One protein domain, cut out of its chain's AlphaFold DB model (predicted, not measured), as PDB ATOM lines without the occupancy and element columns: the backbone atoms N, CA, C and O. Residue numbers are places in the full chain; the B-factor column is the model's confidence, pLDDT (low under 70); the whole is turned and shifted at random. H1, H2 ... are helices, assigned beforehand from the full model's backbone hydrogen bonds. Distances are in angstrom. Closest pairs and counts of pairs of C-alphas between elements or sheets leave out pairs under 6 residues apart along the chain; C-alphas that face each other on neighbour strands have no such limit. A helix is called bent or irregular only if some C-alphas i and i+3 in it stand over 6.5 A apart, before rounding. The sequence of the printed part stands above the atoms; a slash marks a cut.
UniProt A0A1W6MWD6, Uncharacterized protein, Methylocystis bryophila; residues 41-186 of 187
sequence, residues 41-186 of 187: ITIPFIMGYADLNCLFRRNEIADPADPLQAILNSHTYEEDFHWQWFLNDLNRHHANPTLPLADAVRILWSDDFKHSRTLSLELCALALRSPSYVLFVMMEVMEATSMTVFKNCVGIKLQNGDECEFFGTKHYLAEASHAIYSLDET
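What this domain is: This is residues 41 to 186 of the 187 residues of an uncharacterized protein of Methylocystis bryophila (UniProt A0A1W6MWD6). Four helical rows make a slab: H5, H1, H2 and H3 end to end, and H7, with H6 slanting over one face from beside H2 to H7. H4 lies at one end, where residues 97 to 106, of which 101 to 106 belong to H4, stick out. The printed part has 146 residues with seven named helices, H1 to H7 in order, and no named strand: all helix. It is compact, with a radius of gyration of the C-alphas of 16.7 A and spans of 50 by 34 by 21 A.

Where its parts are: H1, residues 41 to 57, begins at C-alpha 41 (57.507, -39.273, -34.388) and is 24.0 A long; it is irregular, C-alphas 41 and 44 being 7.5 A apart, with a kink of 39 degrees near residue 51. H2 is residues 67 to 79, H3 82 to 92, H4 101 to 108 and H5 114 to 127. H6, residues 132 to 153, is 31.0 A long. H7, residues 169 to 178, ends at C-alpha 178 (45.990, -45.075, -56.901).

How they stand to each other: H1, the hub, touches H5 at a shallow tilt of 11 degrees, the same way; the closest C-alphas, of Pro 44 and Arg 117, are 5.3 A apart. H1 and H2 form a helical hairpin, closest at C-alphas 53 and 76, 5.5 A. H1 and H3 only just touch, with 3 pairs of C-alphas within 8 A. H6 touches H2 at C-alphas 132 and 69, 5.5 A, and forms a hairpin with H7, closest at C-alphas 150 and 172, 5.0 A. H4 and H6 are apart. Each O i to N i+4 pair is within hydrogen-bond range in H2, H4, H5 and H6; H1 has 10 of 13, H3 6 of 7 and H7 5 of 6.

The domain as a whole: The C-alphas farthest apart, of Ala 65 and Gln 159, are 52.0 A apart. The printed part has no cut. The link from H6 to H7 is long, with 15 residues. Residues 178 to 186 have pLDDT under 70.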
ATOM      1  N   ILE A  41      57.200 -40.708 -34.205       95.19
ATOM      2  CA  ILE A  41      57.507 -39.273 -34.388       95.19
ATOM      3  C   ILE A  41      56.682 -38.637 -35.516       95.19
ATOM      4  O   ILE A  41      56.611 -37.415 -35.614       95.19
ATOM      5  N   THR A  42      56.045 -39.463 -36.352       95.75
ATOM      6  CA  THR A  42      55.169 -39.037 -37.449       95.75
ATOM      7  C   THR A  42      53.715 -38.829 -37.039       95.75
ATOM      8  O   THR A  42      52.931 -38.361 -37.861       95.75
ATOM      9  N   ILE A  43      53.349 -39.099 -35.777       95.69
ATOM     10  CA  ILE A  43      51.978 -38.931 -35.263       95.69
ATOM     11  C   ILE A  43      51.360 -37.576 -35.651       95.69
ATOM     12  O   ILE A  43      50.252 -37.583 -36.183       95.69
ATOM     13  N   PRO A  44      52.023 -36.415 -35.449       95.88
ATOM     14  CA  PRO A  44      51.427 -35.129 -35.801       95.88
ATOM     15  C   PRO A  44      51.131 -34.974 -37.294       95.88
ATOM     16  O   PRO A  44      50.188 -34.277 -37.660       95.88
ATOM     17  N   PHE A  45      51.921 -35.615 -38.153       95.38
ATOM     18  CA  PHE A  45      51.679 -35.644 -39.589       95.38
ATOM     19  C   PHE A  45      50.524 -36.578 -39.939       95.38
ATOM     20  O   PHE A  45      49.578 -36.128 -40.570       95.38
ATOM     21  N   ILE A  46      50.548 -37.828 -39.468       95.12
ATOM     22  CA  ILE A  46      49.491 -38.814 -39.745       95.12
ATOM     23  C   ILE A  46      48.124 -38.290 -39.288       95.12
ATOM     24  O   ILE A  46      47.157 -38.343 -40.042       95.12
ATOM     25  N   MET A  47      48.048 -37.746 -38.071       93.88
ATOM     26  CA  MET A  47      46.796 -37.208 -37.533       93.88
ATOM     27  C   MET A  47      46.400 -35.898 -38.222       93.88
ATOM     28  O   MET A  47      45.235 -35.706 -38.554       93.88
ATOM     29  N   GLY A  48      47.368 -35.013 -38.483       91.81
ATOM     30  CA  GLY A  48      47.126 -33.735 -39.157       91.81
ATOM     31  C   GLY A  48      46.785 -33.865 -40.645       91.81
ATOM     32  O   GLY A  48      46.279 -32.915 -41.236       91.81
ATOM     33  N   TYR A  49      47.025 -35.022 -41.265       90.50
ATOM     34  CA  TYR A  49      46.697 -35.265 -42.670       90.50
ATOM     35  C   TYR A  49      45.185 -35.223 -42.923       90.50
ATOM     36  O   TYR A  49      44.738 -34.658 -43.922       90.50
ATOM     37  N   ALA A  50      44.389 -35.746 -41.984       85.00
ATOM     38  CA  ALA A  50      42.931 -35.660 -42.046       85.00
ATOM     39  C   ALA A  50      42.453 -34.197 -42.002       85.00
ATOM     40  O   ALA A  50      41.592 -33.798 -42.789       85.00
ATOM     41  N   ASP A  51      43.071 -33.373 -41.147       87.06
ATOM     42  CA  ASP A  51      42.791 -31.935 -41.084       87.06
ATOM     43  C   ASP A  51      43.186 -31.233 -42.390       87.06
ATOM     44  O   ASP A  51      42.416 -30.431 -42.916       87.06
ATOM     45  N   LEU A  52      44.354 -31.560 -42.959       88.81
ATOM     46  CA  LEU A  52      44.792 -31.023 -44.249       88.81
ATOM     47  C   LEU A  52      43.774 -31.329 -45.359       88.81
ATOM     48  O   LEU A  52      43.396 -30.438 -46.128       88.81
ATOM     49  N   ASN A  53      43.312 -32.577 -45.426       87.06
ATOM     50  CA  ASN A  53      42.343 -33.022 -46.418       87.06
ATOM     51  C   ASN A  53      40.995 -32.317 -46.251       87.06
ATOM     52  O   ASN A  53      40.513 -31.695 -47.197       87.06
ATOM     53  N   CYS A  54      40.413 -32.371 -45.054       83.25
ATOM     54  CA  CYS A  54      39.061 -31.883 -44.798       83.25
ATOM     55  C   CYS A  54      38.963 -30.349 -44.808       83.25
ATOM     56  O   CYS A  54      37.985 -29.801 -45.311       83.25
ATOM     57  N   LEU A  55      39.968 -29.643 -44.277       80.31
ATOM     58  CA  LEU A  55      39.890 -28.192 -44.073       80.31
ATOM     59  C   LEU A  55      40.491 -27.370 -45.217       80.31
ATOM     60  O   LEU A  55      40.114 -26.208 -45.378       80.31
ATOM     61  N   PHE A  56      41.438 -27.928 -45.981       78.31
ATOM     62  CA  PHE A  56      42.219 -27.141 -46.944       78.31
ATOM     63  C   PHE A  56      42.213 -27.688 -48.372       78.31
ATOM     64  O   PHE A  56      42.365 -26.899 -49.302       78.31
ATOM     65  N   ARG A  57      42.045 -29.003 -48.571       80.00
ATOM     66  CA  ARG A  57      42.040 -29.611 -49.915       80.00
ATOM     67  C   ARG A  57      40.641 -29.909 -50.439       80.00
ATOM     68  O   ARG A  57      40.412 -29.751 -51.636       80.00
ATOM     69  N   ARG A  58      39.717 -30.330 -49.573       85.88
ATOM     70  CA  ARG A  58      38.333 -30.631 -49.945       85.88
ATOM     71  C   ARG A  58      37.541 -29.344 -50.146       85.88
ATOM     72  O   ARG A  58      37.474 -28.492 -49.262       85.88
ATOM     73  N   ASN A  59      36.898 -29.225 -51.300       87.31
ATOM     74  CA  ASN A  59      35.983 -28.133 -51.601       87.31
ATOM     75  C   ASN A  59      34.817 -28.654 -52.450       87.31
ATOM     76  O   ASN A  59      34.889 -28.708 -53.676       87.31
ATOM     77  N   GLU A  60      33.743 -29.073 -51.781       83.00
ATOM     78  CA  GLU A  60      32.556 -29.672 -52.417       83.00
ATOM     79  C   GLU A  60      31.661 -28.643 -53.119       83.00
ATOM     80  O   GLU A  60      30.875 -28.995 -53.993       83.00
ATOM     81  N   ILE A  61      31.786 -27.366 -52.752       84.19
ATOM     82  CA  ILE A  61      31.034 -26.252 -53.349       84.19
ATOM     83  C   ILE A  61      31.837 -25.523 -54.433       84.19
ATOM     84  O   ILE A  61      31.453 -24.431 -54.857       84.19
ATOM     85  N   ALA A  62      32.980 -26.086 -54.831       78.00
ATOM     86  CA  ALA A  62      33.822 -25.530 -55.875       78.00
ATOM     87  C   ALA A  62      33.090 -25.454 -57.216       78.00
ATOM     88  O   ALA A  62      32.092 -26.138 -57.447       78.00
ATOM     89  N   ASP A  63      33.618 -24.613 -58.106       78.12
ATOM     90  CA  ASP A  63      33.125 -24.499 -59.474       78.12
ATOM     91  C   ASP A  63      33.098 -25.894 -60.135       78.12
ATOM     92  O   ASP A  63      34.150 -26.533 -60.231       78.12
ATOM     93  N   PRO A  64      31.935 -26.376 -60.614       74.00
ATOM     94  CA  PRO A  64      31.834 -27.643 -61.337       74.00
ATOM     95  C   PRO A  64      32.737 -27.725 -62.578       74.00
ATOM     96  O   PRO A  64      32.964 -28.815 -63.097       74.00
ATOM     97  N   ALA A  65      33.234 -26.586 -63.073       81.31
ATOM     98  CA  ALA A  65      34.186 -26.508 -64.173       81.31
ATOM     99  C   ALA A  65      35.658 -26.722 -63.761       81.31
ATOM    100  O   ALA A  65      36.524 -26.664 -64.635       81.31
ATOM    101  N   ASP A  66      35.966 -26.964 -62.480       88.94
ATOM    102  CA  ASP A  66      37.317 -27.282 -61.998       88.94
ATOM    103  C   ASP A  66      37.529 -28.808 -61.859       88.94
ATOM    104  O   ASP A  66      37.260 -29.388 -60.800       88.94
ATOM    105  N   PRO A  67      38.031 -29.494 -62.906       88.94
ATOM    106  CA  PRO A  67      38.236 -30.940 -62.866       88.94
ATOM    107  C   PRO A  67      39.306 -31.364 -61.852       88.94
ATOM    108  O   PRO A  67      39.219 -32.459 -61.305       88.94
ATOM    109  N   LEU A  68      40.294 -30.511 -61.554       89.88
ATOM    110  CA  LEU A  68      41.338 -30.846 -60.580       89.88
ATOM    111  C   LEU A  68      40.774 -30.867 -59.164       89.88
ATOM    112  O   LEU A  68      41.152 -31.718 -58.363       89.88
ATOM    113  N   GLN A  69      39.837 -29.969 -58.861       91.94
ATOM    114  CA  GLN A  69      39.153 -29.983 -57.574       91.94
ATOM    115  C   GLN A  69      38.265 -31.223 -57.400       91.94
ATOM    116  O   GLN A  69      38.172 -31.745 -56.289       91.94
ATOM    117  N   ALA A  70      37.657 -31.733 -58.475       89.38
ATOM    118  CA  ALA A  70      36.906 -32.987 -58.428       89.38
ATOM    119  C   ALA A  70      37.812 -34.185 -58.085       89.38
ATOM    120  O   ALA A  70      37.474 -34.962 -57.189       89.38
ATOM    121  N   ILE A  71      38.987 -34.281 -58.721       89.12
ATOM    122  CA  ILE A  71      39.991 -35.319 -58.424       89.12
ATOM    123  C   ILE A  71      40.476 -35.198 -56.974       89.12
ATOM    124  O   ILE A  71      40.488 -36.180 -56.232       89.12
ATOM    125  N   LEU A  72      40.802 -33.977 -56.533       90.19
ATOM    126  CA  LEU A  72      41.203 -33.705 -55.152       90.19
ATOM    127  C   LEU A  72      40.137 -34.149 -54.148       90.19
ATOM    128  O   LEU A  72      40.480 -34.788 -53.157       90.19
ATOM    129  N   ASN A  73      38.862 -33.841 -54.395       90.81
ATOM    130  CA  ASN A  73      37.777 -34.264 -53.516       90.81
ATOM    131  C   ASN A  73      37.721 -35.795 -53.422       90.81
ATOM    132  O   ASN A  73      37.742 -36.308 -52.305       90.81
ATOM    133  N   SER A  74      37.736 -36.507 -54.559       88.81
ATOM    134  CA  SER A  74      37.729 -37.981 -54.595       88.81
ATOM    135  C   SER A  74      38.852 -38.573 -53.746       88.81
ATOM    136  O   SER A  74      38.588 -39.321 -52.805       88.81
ATOM    137  N   HIS A  75      40.086 -38.131 -53.998       88.12
ATOM    138  CA  HIS A  75      41.265 -38.574 -53.258       88.12
ATOM    139  C   HIS A  75      41.138 -38.288 -51.754       88.12
ATOM    140  O   HIS A  75      41.582 -39.082 -50.926       88.12
ATOM    141  N   THR A  76      40.554 -37.157 -51.338       89.06
ATOM    142  CA  THR A  76      40.421 -36.887 -49.895       89.06
ATOM    143  C   THR A  76      39.526 -37.902 -49.186       89.06
ATOM    144  O   THR A  76      39.791 -38.195 -48.029       89.06
ATOM    145  N   TYR A  77      38.488 -38.441 -49.835       87.38
ATOM    146  CA  TYR A  77      37.598 -39.421 -49.197       87.38
ATOM    147  C   TYR A  77      38.256 -40.793 -49.021       87.38
ATOM    148  O   TYR A  77      37.951 -41.495 -48.061       87.38
ATOM    149  N   GLU A  78      39.147 -41.171 -49.937       83.31
ATOM    150  CA  GLU A  78      39.901 -42.428 -49.866       83.31
ATOM    151  C   GLU A  78      40.878 -42.411 -48.679       83.31
ATOM    152  O   GLU A  78      40.926 -43.350 -47.886       83.31
ATOM    153  N   GLU A  79      41.567 -41.286 -48.484       85.06
ATOM    154  CA  GLU A  79      42.581 -41.106 -47.439       85.06
ATOM    155  C   GLU A  79      42.034 -40.908 -46.015       85.06
ATOM    156  O   GLU A  79      42.777 -41.052 -45.039       85.06
ATOM    157  N   ASP A  80      40.752 -40.551 -45.864       83.69
ATOM    158  CA  ASP A  80      40.151 -40.082 -44.599       83.69
ATOM    159  C   ASP A  80      40.321 -41.055 -43.419       83.69
ATOM    160  O   ASP A  80      40.223 -40.659 -42.252       83.69
ATOM    161  N   PHE A  81      40.573 -42.333 -43.703       88.06
ATOM    162  CA  PHE A  81      40.590 -43.398 -42.705       88.06
ATOM    163  C   PHE A  81      41.957 -44.060 -42.514       88.06
ATOM    164  O   PHE A  81      42.089 -44.909 -41.632       88.06
ATOM    165  N   HIS A  82      42.996 -43.661 -43.255       92.25
ATOM    166  CA  HIS A  82      44.320 -44.292 -43.155       92.25
ATOM    167  C   HIS A  82      44.937 -44.166 -41.752       92.25
ATOM    168  O   HIS A  82      45.548 -45.113 -41.255       92.25
ATOM    169  N   TRP A  83      44.700 -43.061 -41.034       94.25
ATOM    170  CA  TRP A  83      45.163 -42.884 -39.645       94.25
ATOM    171  C   TRP A  83      44.665 -43.983 -38.687       94.25
ATOM    172  O   TRP A  83      45.306 -44.256 -37.668       94.25
ATOM    173  N   GLN A  84      43.548 -44.648 -39.003       95.50
ATOM    174  CA  GLN A  84      43.015 -45.741 -38.191       95.50
ATOM    175  C   GLN A  84      43.937 -46.961 -38.205       95.50
ATOM    176  O   GLN A  84      44.067 -47.626 -37.178       95.50
ATOM    177  N   TRP A  85      44.613 -47.234 -39.328       96.56
ATOM    178  CA  TRP A  85      45.604 -48.311 -39.418       96.56
ATOM    179  C   TRP A  85      46.772 -48.051 -38.470       96.56
ATOM    180  O   TRP A  85      47.189 -48.951 -37.748       96.56
ATOM    181  N   PHE A  86      47.217 -46.797 -38.370       96.75
ATOM    182  CA  PHE A  86      48.284 -46.428 -37.444       96.75
ATOM    183  C   PHE A  86      47.873 -46.631 -35.978       96.75
ATOM    184  O   PHE A  86      48.630 -47.190 -35.185       96.75
ATOM    185  N   LEU A  87      46.655 -46.233 -35.593       96.00
ATOM    186  CA  LEU A  87      46.162 -46.501 -34.237       96.00
ATOM    187  C   LEU A  87      45.984 -47.995 -33.960       96.00
ATOM    188  O   LEU A  87      46.229 -48.446 -32.839       96.00
ATOM    189  N   ASN A  88      45.553 -48.762 -34.960       96.19
ATOM    190  CA  ASN A  88      45.450 -50.209 -34.846       96.19
ATOM    191  C   ASN A  88      46.826 -50.839 -34.588       96.19
ATOM    192  O   ASN A  88      46.947 -51.659 -33.680       96.19
ATOM    193  N   ASP A  89      47.869 -50.383 -35.285       96.06
ATOM    194  CA  ASP A  89      49.251 -50.819 -35.056       96.06
ATOM    195  C   ASP A  89      49.720 -50.514 -33.630       96.06
ATOM    196  O   ASP A  89      50.249 -51.396 -32.948       96.06
ATOM    197  N   LEU A  90      49.469 -49.296 -33.131       94.38
ATOM    198  CA  LEU A  90      49.823 -48.934 -31.755       94.38
ATOM    199  C   LEU A  90      49.157 -49.860 -30.726       94.38
ATOM    200  O   LEU A  90      49.792 -50.261 -29.748       94.38
ATOM    201  N   ASN A  91      47.892 -50.223 -30.946       93.56
ATOM    202  CA  ASN A  91      47.157 -51.129 -30.067       93.56
ATOM    203  C   ASN A  91      47.661 -52.575 -30.177       93.56
ATOM    204  O   ASN A  91      47.957 -53.203 -29.157       93.56
ATOM    205  N   ARG A  92      47.781 -53.101 -31.402       92.38
ATOM    206  CA  ARG A  92      48.155 -54.494 -31.680       92.38
ATOM    207  C   ARG A  92      49.570 -54.819 -31.216       92.38
ATOM    208  O   ARG A  92      49.817 -55.932 -30.760       92.38
ATOM    209  N   HIS A  93      50.480 -53.855 -31.301       89.25
ATOM    210  CA  HIS A  93      51.889 -54.041 -30.950       89.25
ATOM    211  C   HIS A  93      52.245 -53.510 -29.560       89.25
ATOM    212  O   HIS A  93      53.422 -53.359 -29.240       89.25
ATOM    213  N   HIS A  94      51.238 -53.240 -28.719       86.88
ATOM    214  CA  HIS A  94      51.412 -52.757 -27.346       86.88
ATOM    215  C   HIS A  94      52.261 -51.474 -27.240       86.88
ATOM    216  O   HIS A  94      52.893 -51.218 -26.215       86.88
ATOM    217  N   ALA A  95      52.236 -50.640 -28.282       87.88
ATOM    218  CA  ALA A  95      52.901 -49.340 -28.344       87.88
ATOM    219  C   ALA A  95      51.970 -48.183 -27.921       87.88
ATOM    220  O   ALA A  95      52.232 -47.022 -28.231       87.88
ATOM    221  N   ASN A  96      50.890 -48.493 -27.195       91.88
ATOM    222  CA  ASN A  96      49.904 -47.544 -26.679       91.88
ATOM    223  C   ASN A  96      49.864 -47.559 -25.133       91.88
ATOM    224  O   ASN A  96      48.942 -48.131 -24.542       91.88
ATOM    225  N   PRO A  97      50.884 -47.011 -24.445       91.75
ATOM    226  CA  PRO A  97      50.907 -46.979 -22.988       91.75
ATOM    227  C   PRO A  97      49.902 -45.965 -22.426       91.75
ATOM    228  O   PRO A  97      49.720 -44.875 -22.967       91.75
ATOM    229  N   THR A  98      49.318 -46.272 -21.266       94.81
ATOM    230  CA  THR A  98      48.552 -45.283 -20.494       94.81
ATOM    231  C   THR A  98      49.500 -44.237 -19.912       94.81
ATOM    232  O   THR A  98      50.410 -44.576 -19.155       94.81
ATOM    233  N   LEU A  99      49.258 -42.960 -20.217       95.50
ATOM    234  CA  LEU A  99      50.059 -41.830 -19.741       95.50
ATOM    235  C   LEU A  99      49.169 -40.750 -19.107       95.50
ATOM    236  O   LEU A  99      48.042 -40.540 -19.568       95.50
ATOM    237  N   PRO A 100      49.657 -40.008 -18.093       98.00
ATOM    238  CA  PRO A 100      49.036 -38.749 -17.702       98.00
ATOM    239  C   PRO A 100      48.942 -37.807 -18.905       98.00
ATOM    240  O   PRO A 100      49.889 -37.687 -19.682       98.00
ATOM    241  N   LEU A 101      47.829 -37.079 -19.032       97.44
ATOM    242  CA  LEU A 101      47.612 -36.162 -20.159       97.44
ATOM    243  C   LEU A 101      48.767 -35.162 -20.331       97.44
ATOM    244  O   LEU A 101      49.201 -34.900 -21.449       97.44
ATOM    245  N   ALA A 102      49.303 -34.637 -19.226       98.25
ATOM    246  CA  ALA A 102      50.436 -33.714 -19.264       98.25
ATOM    247  C   ALA A 102      51.691 -34.340 -19.898       98.25
ATOM    248  O   ALA A 102      52.429 -33.645 -20.593       98.25
ATOM    249  N   ASP A 103      51.924 -35.636 -19.695       97.88
ATOM    250  CA  ASP A 103      53.083 -36.333 -20.255       97.88
ATOM    251  C   ASP A 103      52.879 -36.638 -21.738       97.88
ATOM    252  O   ASP A 103      53.785 -36.400 -22.533       97.88
ATOM    253  N   ALA A 104      51.668 -37.043 -22.134       95.88
ATOM    254  CA  ALA A 104      51.319 -37.189 -23.546       95.88
ATOM    255  C   ALA A 104      51.516 -35.869 -24.316       95.88
ATOM    256  O   ALA A 104      52.143 -35.853 -25.375       95.88
ATOM    257  N   VAL A 105      51.064 -34.740 -23.754       96.88
ATOM    258  CA  VAL A 105      51.264 -33.410 -24.354       96.88
ATOM    259  C   VAL A 105      52.749 -33.049 -24.428       96.88
ATOM    260  O   VAL A 105      53.201 -32.584 -25.471       96.88
ATOM    261  N   ARG A 106      53.536 -33.291 -23.368       97.50
ATOM    262  CA  ARG A 106      54.991 -33.037 -23.383       97.50
ATOM    263  C   ARG A 106      55.711 -33.833 -24.464       97.50
ATOM    264  O   ARG A 106      56.602 -33.282 -25.098       97.50
ATOM    265  N   ILE A 107      55.328 -35.091 -24.679       95.56
ATOM    266  CA  ILE A 107      55.891 -35.936 -25.739       95.56
ATOM    267  C   ILE A 107      55.514 -35.367 -27.109       95.56
ATOM    268  O   ILE A 107      56.394 -35.066 -27.909       95.56
ATOM    269  N   LEU A 108      54.223 -35.138 -27.364       95.56
ATOM    270  CA  LEU A 108      53.747 -34.660 -28.666       95.56
ATOM    271  C   LEU A 108      54.274 -33.265 -29.031       95.56
ATOM    272  O   LEU A 108      54.406 -32.969 -30.219       95.56
ATOM    273  N   TRP A 109      54.603 -32.423 -28.041       97.19
ATOM    274  CA  TRP A 109      55.211 -31.097 -28.227       97.19
ATOM    275  C   TRP A 109      56.730 -31.051 -28.021       97.19
ATOM    276  O   TRP A 109      57.313 -29.969 -28.124       97.19
ATOM    277  N   SER A 110      57.394 -32.190 -27.804       97.56
ATOM    278  CA  SER A 110      58.852 -32.237 -27.659       97.56
ATOM    279  C   SER A 110      59.572 -31.865 -28.963       97.56
ATOM    280  O   SER A 110      58.959 -31.748 -30.036       97.56
ATOM    281  N   ASP A 111      60.889 -31.684 -28.877       97.62
ATOM    282  CA  ASP A 111      61.728 -31.412 -30.045       97.62
ATOM    283  C   ASP A 111      61.786 -32.595 -31.024       97.62
ATOM    284  O   ASP A 111      61.848 -32.368 -32.234       97.62
ATOM    285  N   ASP A 112      61.648 -33.836 -30.543       96.38
ATOM    286  CA  ASP A 112      61.658 -35.042 -31.389       96.38
ATOM    287  C   ASP A 112      60.524 -35.021 -32.428       96.38
ATOM    288  O   ASP A 112      60.688 -35.445 -33.571       96.38
ATOM    289  N   PHE A 113      59.377 -34.450 -32.051       97.44
ATOM    290  CA  PHE A 113      58.181 -34.348 -32.890       97.44
ATOM    291  C   PHE A 113      58.107 -33.029 -33.676       97.44
ATOM    292  O   PHE A 113      57.191 -32.827 -34.480       97.44
ATOM    293  N   LYS A 114      59.058 -32.105 -33.467       97.12
ATOM    294  CA  LYS A 114      59.017 -30.747 -34.033       97.12
ATOM    295  C   LYS A 114      58.947 -30.747 -35.554       97.12
ATOM    296  O   LYS A 114      58.171 -29.974 -36.110       97.12
ATOM    297  N   HIS A 115      59.726 -31.598 -36.217       96.19
ATOM    298  CA  HIS A 115      59.756 -31.659 -37.678       96.19
ATOM    299  C   HIS A 115      58.413 -32.120 -38.249       96.19
ATOM    300  O   HIS A 115      57.897 -31.483 -39.160       96.19
ATOM    301  N   SER A 116      57.798 -33.150 -37.657       95.94
ATOM    302  CA  SER A 116      56.478 -33.630 -38.081       95.94
ATOM    303  C   SER A 116      55.394 -32.569 -37.869       95.94
ATOM    304  O   SER A 116      54.631 -32.296 -38.789       95.94
ATOM    305  N   ARG A 117      55.380 -31.892 -36.709       95.88
ATOM    306  CA  ARG A 117      54.446 -30.777 -36.461       95.88
ATOM    307  C   ARG A 117      54.640 -29.628 -37.451       95.88
ATOM    308  O   ARG A 117      53.664 -29.087 -37.958       95.88
ATOM    309  N   THR A 118      55.892 -29.240 -37.689       96.31
ATOM    310  CA  THR A 118      56.229 -28.111 -38.569       96.31
ATOM    311  C   THR A 118      55.805 -28.412 -40.000       96.31
ATOM    312  O   THR A 118      55.139 -27.579 -40.602       96.31
ATOM    313  N   LEU A 119      56.080 -29.625 -40.492       95.25
ATOM    314  CA  LEU A 119      55.653 -30.064 -41.818       95.25
ATOM    315  C   LEU A 119      54.132 -29.959 -41.985       95.25
ATOM    316  O   LEU A 119      53.681 -29.362 -42.956       95.25
ATOM    317  N   SER A 120      53.335 -30.461 -41.034       93.56
ATOM    318  CA  SER A 120      51.868 -30.345 -41.110       93.56
ATOM    319  C   SER A 120      51.408 -28.887 -41.202       93.56
ATOM    320  O   SER A 120      50.548 -28.554 -42.013       93.56
ATOM    321  N   LEU A 121      52.001 -27.998 -40.398       93.62
ATOM    322  CA  LEU A 121      51.654 -26.576 -40.395       93.62
ATOM    323  C   LEU A 121      52.061 -25.874 -41.697       93.62
ATOM    324  O   LEU A 121      51.286 -25.078 -42.222       93.62
ATOM    325  N   GLU A 122      53.248 -26.171 -42.223       94.69
ATOM    326  CA  GLU A 122      53.737 -25.621 -43.491       94.69
ATOM    327  C   GLU A 122      52.873 -26.083 -44.667       94.69
ATOM    328  O   GLU A 122      52.496 -25.266 -45.504       94.69
ATOM    329  N   LEU A 123      52.481 -27.359 -44.692       94.06
ATOM    330  CA  LEU A 123      51.570 -27.905 -45.695       94.06
ATOM    331  C   LEU A 123      50.195 -27.223 -45.635       94.06
ATOM    332  O   LEU A 123      49.701 -26.770 -46.665       94.06
ATOM    333  N   CYS A 124      49.604 -27.065 -44.448       93.19
ATOM    334  CA  CYS A 124      48.345 -26.328 -44.296       93.19
ATOM    335  C   CYS A 124      48.478 -24.861 -44.732       93.19
ATOM    336  O   CYS A 124      47.584 -24.329 -45.388       93.19
ATOM    337  N   ALA A 125      49.597 -24.202 -44.413       92.88
ATOM    338  CA  ALA A 125      49.849 -22.821 -44.817       92.88
ATOM    339  C   ALA A 125      50.005 -22.671 -46.339       92.88
ATOM    340  O   ALA A 125      49.510 -21.697 -46.902       92.88
ATOM    341  N   LEU A 126      50.654 -23.634 -47.003       92.81
ATOM    342  CA  LEU A 126      50.760 -23.686 -48.462       92.81
ATOM    343  C   LEU A 126      49.411 -23.980 -49.118       92.81
ATOM    344  O   LEU A 126      49.094 -23.394 -50.150       92.81
ATOM    345  N   ALA A 127      48.607 -24.866 -48.531       93.12
ATOM    346  CA  ALA A 127      47.294 -25.211 -49.059       93.12
ATOM    347  C   ALA A 127      46.287 -24.061 -48.906       93.12
ATOM    348  O   ALA A 127      45.428 -23.849 -49.763       93.12
ATOM    349  N   LEU A 128      46.406 -23.279 -47.833       90.62
ATOM    350  CA  LEU A 128      45.492 -22.190 -47.528       90.62
ATOM    351  C   LEU A 128      45.409 -21.183 -48.686       90.62
ATOM    352  O   LEU A 128      46.337 -20.425 -48.953       90.62
ATOM    353  N   ARG A 129      44.228 -21.120 -49.317       86.94
ATOM    354  CA  ARG A 129      43.903 -20.208 -50.435       86.94
ATOM    355  C   ARG A 129      44.734 -20.456 -51.700       86.94
ATOM    356  O   ARG A 129      44.760 -19.593 -52.578       86.94
ATOM    357  N   SER A 130      45.377 -21.615 -51.809       93.62
ATOM    358  CA  SER A 130      46.009 -22.044 -53.049       93.62
ATOM    359  C   SER A 130      44.957 -22.470 -54.077       93.62
ATOM    360  O   SER A 130      43.919 -23.021 -53.708       93.62
ATOM    361  N   PRO A 131      45.195 -22.225 -55.374       92.62
ATOM    362  CA  PRO A 131      44.324 -22.731 -56.427       92.62
ATOM    363  C   PRO A 131      44.454 -24.257 -56.553       92.62
ATOM    364  O   PRO A 131      45.488 -24.835 -56.208       92.62
ATOM    365  N   SER A 132      43.429 -24.903 -57.110       91.62
ATOM    366  CA  SER A 132      43.332 -26.366 -57.240       91.62
ATOM    367  C   SER A 132      44.549 -27.011 -57.904       91.62
ATOM    368  O   SER A 132      45.005 -28.053 -57.452       91.62
ATOM    369  N   TYR A 133      45.162 -26.373 -58.905       91.31
ATOM    370  CA  TYR A 133      46.370 -26.914 -59.538       91.31
ATOM    371  C   TYR A 133      47.589 -26.968 -58.604       91.31
ATOM    372  O   TYR A 133      48.419 -27.860 -58.750       91.31
ATOM    373  N   VAL A 134      47.714 -26.048 -57.637       93.19
ATOM    374  CA  VAL A 134      48.782 -26.107 -56.621       93.19
ATOM    375  C   VAL A 134      48.487 -27.224 -55.630       93.19
ATOM    376  O   VAL A 134      49.381 -28.002 -55.314       93.19
ATOM    377  N   LEU A 135      47.233 -27.340 -55.186       93.38
ATOM    378  CA  LEU A 135      46.793 -28.409 -54.285       93.38
ATOM    379  C   LEU A 135      46.950 -29.795 -54.919       93.38
ATOM    380  O   LEU A 135      47.343 -30.743 -54.246       93.38
ATOM    381  N   PHE A 136      46.698 -29.902 -56.222       92.31
ATOM    382  CA  PHE A 136      46.905 -31.117 -57.000       92.31
ATOM    383  C   PHE A 136      48.390 -31.487 -57.075       92.31
ATOM    384  O   PHE A 136      48.760 -32.613 -56.779       92.31
ATOM    385  N   VAL A 137      49.273 -30.532 -57.381       93.62
ATOM    386  CA  VAL A 137      50.724 -30.793 -57.368       93.62
ATOM    387  C   VAL A 137      51.220 -31.161 -55.968       93.62
ATOM    388  O   VAL A 137      52.077 -32.027 -55.829       93.62
ATOM    389  N   MET A 138      50.683 -30.525 -54.927       93.94
ATOM    390  CA  MET A 138      50.995 -30.847 -53.536       93.94
ATOM    391  C   MET A 138      50.593 -32.287 -53.187       93.94
ATOM    392  O   MET A 138      51.401 -33.001 -52.602       93.94
ATOM    393  N   MET A 139      49.394 -32.717 -53.593       91.88
ATOM    394  CA  MET A 139      48.934 -34.104 -53.474       91.88
ATOM    395  C   MET A 139      49.918 -35.075 -54.134       91.88
ATOM    396  O   MET A 139      50.433 -35.958 -53.460       91.88
ATOM    397  N   GLU A 140      50.275 -34.835 -55.394       92.38
ATOM    398  CA  GLU A 140      51.160 -35.714 -56.174       92.38
ATOM    399  C   GLU A 140      52.568 -35.825 -55.567       92.38
ATOM    400  O   GLU A 140      53.184 -36.891 -55.549       92.38
ATOM    401  N   VAL A 141      53.098 -34.726 -55.022       94.62
ATOM    402  CA  VAL A 141      54.374 -34.740 -54.287       94.62
ATOM    403  C   VAL A 141      54.263 -35.585 -53.015       94.62
ATOM    404  O   VAL A 141      55.197 -36.319 -52.676       94.62
ATOM    405  N   MET A 142      53.143 -35.474 -52.302       92.31
ATOM    406  CA  MET A 142      52.898 -36.211 -51.063       92.31
ATOM    407  C   MET A 142      52.735 -37.707 -51.336       92.31
ATOM    408  O   MET A 142      53.405 -38.486 -50.662       92.31
ATOM    409  N   GLU A 143      51.977 -38.096 -52.364       90.62
ATOM    410  CA  GLU A 143      51.849 -39.489 -52.820       90.62
ATOM    411  C   GLU A 143      53.197 -40.073 -53.272       90.62
ATOM    412  O   GLU A 143      53.603 -41.153 -52.848       90.62
ATOM    413  N   ALA A 144      53.974 -39.349 -54.084       93.06
ATOM    414  CA  ALA A 144      55.289 -39.831 -54.520       93.06
ATOM    415  C   ALA A 144      56.241 -40.072 -53.328       93.06
ATOM    416  O   ALA A 144      57.020 -41.039 -53.299       93.06
ATOM    417  N   THR A 145      56.165 -39.199 -52.321       93.69
ATOM    418  CA  THR A 145      56.949 -39.306 -51.086       93.69
ATOM    419  C   THR A 145      56.470 -40.477 -50.224       93.69
ATOM    420  O   THR A 145      57.298 -41.280 -49.780       93.69
ATOM    421  N   SER A 146      55.156 -40.608 -50.014       92.50
ATOM    422  CA  SER A 146      54.540 -41.669 -49.206       92.50
ATOM    423  C   SER A 146      54.787 -43.046 -49.825       92.50
ATOM    424  O   SER A 146      55.264 -43.949 -49.140       92.50
ATOM    425  N   MET A 147      54.632 -43.173 -51.146       92.94
ATOM    426  CA  MET A 147      54.919 -44.382 -51.917       92.94
ATOM    427  C   MET A 147      56.336 -44.899 -51.664       92.94
ATOM    428  O   MET A 147      56.557 -46.098 -51.483       92.94
ATOM    429  N   THR A 148      57.317 -43.994 -51.614       95.88
ATOM    430  CA  THR A 148      58.714 -44.357 -51.345       95.88
ATOM    431  C   THR A 148      58.881 -44.899 -49.926       95.88
ATOM    432  O   THR A 148      59.580 -45.894 -49.731       95.88
ATOM    433  N   VAL A 149      58.211 -44.299 -48.939       96.62
ATOM    434  CA  VAL A 149      58.215 -44.786 -47.553       96.62
ATOM    435  C   VAL A 149      57.566 -46.163 -47.457       96.62
ATOM    436  O   VAL A 149      58.205 -47.097 -46.973       96.62
ATOM    437  N   PHE A 150      56.342 -46.320 -47.963       96.19
ATOM    438  CA  PHE A 150      55.590 -47.567 -47.831       96.19
ATOM    439  C   PHE A 150      56.245 -48.718 -48.583       96.19
ATOM    440  O   PHE A 150      56.391 -49.796 -48.012       96.19
ATOM    441  N   LYS A 151      56.763 -48.481 -49.796       96.44
ATOM    442  CA  LYS A 151      57.536 -49.477 -50.552       96.44
ATOM    443  C   LYS A 151      58.719 -50.026 -49.750       96.44
ATOM    444  O   LYS A 151      58.997 -51.218 -49.817       96.44
ATOM    445  N   ASN A 152      59.410 -49.174 -48.990       97.56
ATOM    446  CA  ASN A 152      60.540 -49.586 -48.152       97.56
ATOM    447  C   ASN A 152      60.118 -50.207 -46.808       97.56
ATOM    448  O   ASN A 152      60.961 -50.786 -46.125       97.56
ATOM    449  N   CYS A 153      58.841 -50.108 -46.431       97.62
ATOM    450  CA  CYS A 153      58.290 -50.769 -45.247       97.62
ATOM    451  C   CYS A 153      57.700 -52.157 -45.551       97.62
ATOM    452  O   CYS A 153      57.491 -52.936 -44.623       97.62
ATOM    453  N   VAL A 154      57.469 -52.492 -46.827       96.88
ATOM    454  CA  VAL A 154      56.941 -53.799 -47.250       96.88
ATOM    455  C   VAL A 154      57.795 -54.943 -46.699       96.88
ATOM    456  O   VAL A 154      59.004 -55.023 -46.924       96.88
ATOM    457  N   GLY A 155      57.138 -55.870 -46.010       95.44
ATOM    458  CA  GLY A 155      57.739 -57.080 -45.468       95.44
ATOM    459  C   GLY A 155      58.564 -56.859 -44.200       95.44
ATOM    460  O   GLY A 155      59.212 -57.805 -43.742       95.44
ATOM    461  N   ILE A 156      58.555 -55.656 -43.610       96.88
ATOM    462  CA  ILE A 156      59.166 -55.434 -42.297       96.88
ATOM    463  C   ILE A 156      58.307 -56.112 -41.236       96.88
ATOM    464  O   ILE A 156      57.285 -55.593 -40.798       96.88
ATOM    465  N   LYS A 157      58.759 -57.286 -40.796       95.94
ATOM    466  CA  LYS A 157      58.122 -58.022 -39.709       95.94
ATOM    467  C   LYS A 157      58.708 -57.635 -38.361       95.94
ATOM    468  O   LYS A 157      59.926 -57.531 -38.204       95.94
ATOM    469  N   LEU A 158      57.827 -57.474 -37.387       94.44
ATOM    470  CA  LEU A 158      58.172 -57.369 -35.978       94.44
ATOM    471  C   LEU A 158      58.558 -58.754 -35.425       94.44
ATOM    472  O   LEU A 158      58.386 -59.783 -36.085       94.44
ATOM    473  N   GLN A 159      59.080 -58.810 -34.202       90.19
ATOM    474  CA  GLN A 159      59.533 -60.037 -33.536       90.19
ATOM    475  C   GLN A 159      58.429 -61.081 -33.379       90.19
ATOM    476  O   GLN A 159      58.708 -62.278 -33.399       90.19
ATOM    477  N   ASN A 160      57.176 -60.646 -33.244       90.25
ATOM    478  CA  ASN A 160      56.023 -61.542 -33.181       90.25
ATOM    479  C   ASN A 160      55.623 -62.112 -34.562       90.25
ATOM    480  O   ASN A 160      54.688 -62.903 -34.640       90.25
ATOM    481  N   GLY A 161      56.323 -61.730 -35.637       93.19
ATOM    482  CA  GLY A 161      56.077 -62.168 -37.011       93.19
ATOM    483  C   GLY A 161      55.010 -61.368 -37.759       93.19
ATOM    484  O   GLY A 161      54.823 -61.613 -38.957       93.19
ATOM    485  N   ASP A 162      54.345 -60.424 -37.089       94.31
ATOM    486  CA  ASP A 162      53.365 -59.529 -37.699       94.31
ATOM    487  C   ASP A 162      54.047 -58.398 -38.473       94.31
ATOM    488  O   ASP A 162      55.199 -58.044 -38.227       94.31
ATOM    489  N   GLU A 163      53.294 -57.797 -39.385       95.81
ATOM    490  CA  GLU A 163      53.643 -56.565 -40.084       95.81
ATOM    491  C   GLU A 163      52.625 -55.483 -39.705       95.81
ATOM    492  O   GLU A 163      51.444 -55.791 -39.506       95.81
ATOM    493  N   CYS A 164      53.083 -54.234 -39.604       96.88
ATOM    494  CA  CYS A 164      52.212 -53.089 -39.361       96.88
ATOM    495  C   CYS A 164      51.285 -52.832 -40.558       96.88
ATOM    496  O   CYS A 164      51.658 -53.002 -41.718       96.88
ATOM    497  N   GLU A 165      50.067 -52.389 -40.279       97.06
ATOM    498  CA  GLU A 165      49.085 -52.010 -41.281       97.06
ATOM    499  C   GLU A 165      49.462 -50.705 -41.989       97.06
ATOM    500  O   GLU A 165      49.381 -50.646 -43.216       97.06
ATOM    501  N   PHE A 166      49.879 -49.685 -41.234       97.00
ATOM    502  CA  PHE A 166      50.221 -48.365 -41.767       97.00
ATOM    503  C   PHE A 166      51.614 -48.367 -42.405       97.00
ATOM    504  O   PHE A 166      51.782 -48.074 -43.581       97.00
ATOM    505  N   PHE A 167      52.641 -48.766 -41.651       96.94
ATOM    506  CA  PHE A 167      54.005 -48.897 -42.176       96.94
ATOM    507  C   PHE A 167      54.283 -50.326 -42.640       96.94
ATOM    508  O   PHE A 167      55.140 -51.011 -42.085       96.94
ATOM    509  N   GLY A 168      53.556 -50.773 -43.664       96.00
ATOM    510  CA  GLY A 168      53.727 -52.110 -44.224       96.00
ATOM    511  C   GLY A 168      52.968 -52.344 -45.526       96.00
ATOM    512  O   GLY A 168      52.484 -51.418 -46.182       96.00
ATOM    513  N   THR A 169      52.871 -53.615 -45.906       96.81
ATOM    514  CA  THR A 169      52.310 -54.067 -47.185       96.81
ATOM    515  C   THR A 169      50.881 -53.577 -47.429       96.81
ATOM    516  O   THR A 169      50.539 -53.261 -48.566       96.81
ATOM    517  N   LYS A 170      50.039 -53.492 -46.390       95.81
ATOM    518  CA  LYS A 170      48.632 -53.080 -46.532       95.81
ATOM    519  C   LYS A 170      48.510 -51.659 -47.089       95.81
ATOM    520  O   LYS A 170      47.838 -51.483 -48.102       95.81
ATOM    521  N   HIS A 171      49.184 -50.680 -46.479       95.19
ATOM    522  CA  HIS A 171      49.163 -49.296 -46.965       95.19
ATOM    523  C   HIS A 171      49.835 -49.179 -48.340       95.19
ATOM    524  O   HIS A 171      49.261 -48.588 -49.248       95.19
ATOM    525  N   TYR A 172      50.974 -49.849 -48.561       95.50
ATOM    526  CA  TYR A 172      51.619 -49.858 -49.882       95.50
ATOM    527  C   TYR A 172      50.672 -50.308 -51.007       95.50
ATOM    528  O   TYR A 172      50.652 -49.699 -52.073       95.50
ATOM    529  N   LEU A 173      49.885 -51.366 -50.787       93.56
ATOM    530  CA  LEU A 173      48.948 -51.864 -51.797       93.56
ATOM    531  C   LEU A 173      47.782 -50.903 -52.054       93.56
ATOM    532  O   LEU A 173      47.344 -50.813 -53.200       93.56
ATOM    533  N   ALA A 174      47.297 -50.201 -51.025       90.38
ATOM    534  CA  ALA A 174      46.276 -49.166 -51.189       90.38
ATOM    535  C   ALA A 174      46.802 -48.048 -52.104       90.38
ATOM    536  O   ALA A 174      46.242 -47.802 -53.167       90.38
ATOM    537  N   GLU A 175      47.971 -47.501 -51.792       86.31
ATOM    538  CA  GLU A 175      48.590 -46.404 -52.550       86.31
ATOM    539  C   GLU A 175      48.990 -46.835 -53.970       86.31
ATOM    540  O   GLU A 175      48.829 -46.097 -54.941       86.31
ATOM    541  N   ALA A 176      49.499 -48.061 -54.140       84.81
ATOM    542  CA  ALA A 176      49.894 -48.572 -55.454       84.81
ATOM    543  C   ALA A 176      48.695 -48.746 -56.396       84.81
ATOM    544  O   ALA A 176      48.864 -48.723 -57.618       84.81
ATOM    545  N   SER A 177      47.492 -48.909 -55.841       73.56
ATOM    546  CA  SER A 177      46.262 -48.937 -56.626       73.56
ATOM    547  C   SER A 177      45.873 -47.551 -57.160       73.56
ATOM    548  O   SER A 177      45.308 -47.483 -58.250       73.56
ATOM    549  N   HIS A 178      46.262 -46.459 -56.484       66.56
ATOM    550  CA  HIS A 178      45.990 -45.075 -56.901       66.56
ATOM    551  C   HIS A 178      46.843 -44.651 -58.108       66.56
ATOM    552  O   HIS A 178      46.335 -44.056 -59.060       66.56
ATOM    553  N   ALA A 179      48.122 -45.049 -58.138       58.03
ATOM    554  CA  ALA A 179      49.074 -44.693 -59.203       58.03
ATOM    555  C   ALA A 179      48.667 -45.178 -60.614       58.03
ATOM    556  O   ALA A 179      49.196 -44.702 -61.620       58.03
ATOM    557  N   ILE A 180      47.741 -46.139 -60.708       46.59
ATOM    558  CA  ILE A 180      47.191 -46.623 -61.981       46.59
ATOM    559  C   ILE A 180      46.140 -45.642 -62.536       46.59
ATOM    560  O   ILE A 180      46.047 -45.491 -63.753       46.59
ATOM    561  N   TYR A 181      45.400 -44.936 -61.676       43.69
ATOM    562  CA  TYR A 181      44.335 -44.012 -62.083       43.69
ATOM    563  C   TYR A 181      44.868 -42.637 -62.512       43.69
ATOM    564  O   TYR A 181      44.420 -42.101 -63.529       43.69
ATOM    565  N   SER A 182      45.892 -42.099 -61.838       45.75
ATOM    566  CA  SER A 182      46.479 -40.787 -62.177       45.75
ATOM    567  C   SER A 182      47.126 -40.738 -63.577       45.75
ATOM    568  O   SER A 182      47.180 -39.688 -64.229       45.75
ATOM    569  N   LEU A 183      47.560 -41.892 -64.101       40.44
ATOM    570  CA  LEU A 183      48.116 -42.034 -65.453       40.44
ATOM    571  C   LEU A 183      47.061 -42.082 -66.570       40.44
ATOM    572  O   LEU A 183      47.395 -41.777 -67.720       40.44
ATOM    573  N   ASP A 184      45.819 -42.467 -66.270       40.50
ATOM    574  CA  ASP A 184      44.749 -42.559 -67.272       40.50
ATOM    575  C   ASP A 184      43.889 -41.289 -67.344       40.50
ATOM    576  O   ASP A 184      43.419 -40.948 -68.428       40.50
ATOM    577  N   GLU A 185      43.776 -40.516 -66.259       44.09
ATOM    578  CA  GLU A 185      43.063 -39.225 -66.260       44.09
ATOM    579  C   GLU A 185      43.871 -38.063 -66.872       44.09
ATOM    580  O   GLU A 185      43.362 -36.955 -67.043       44.09
ATOM    581  N   THR A 186      45.137 -38.303 -67.233       41.34
ATOM    582  CA  THR A 186      46.045 -37.293 -67.804       41.34
ATOM    583  C   THR A 186      46.362 -37.492 -69.296       41.34
ATOM    584  O   THR A 186      47.265 -36.829 -69.830       41.34
TER     585      THR A 186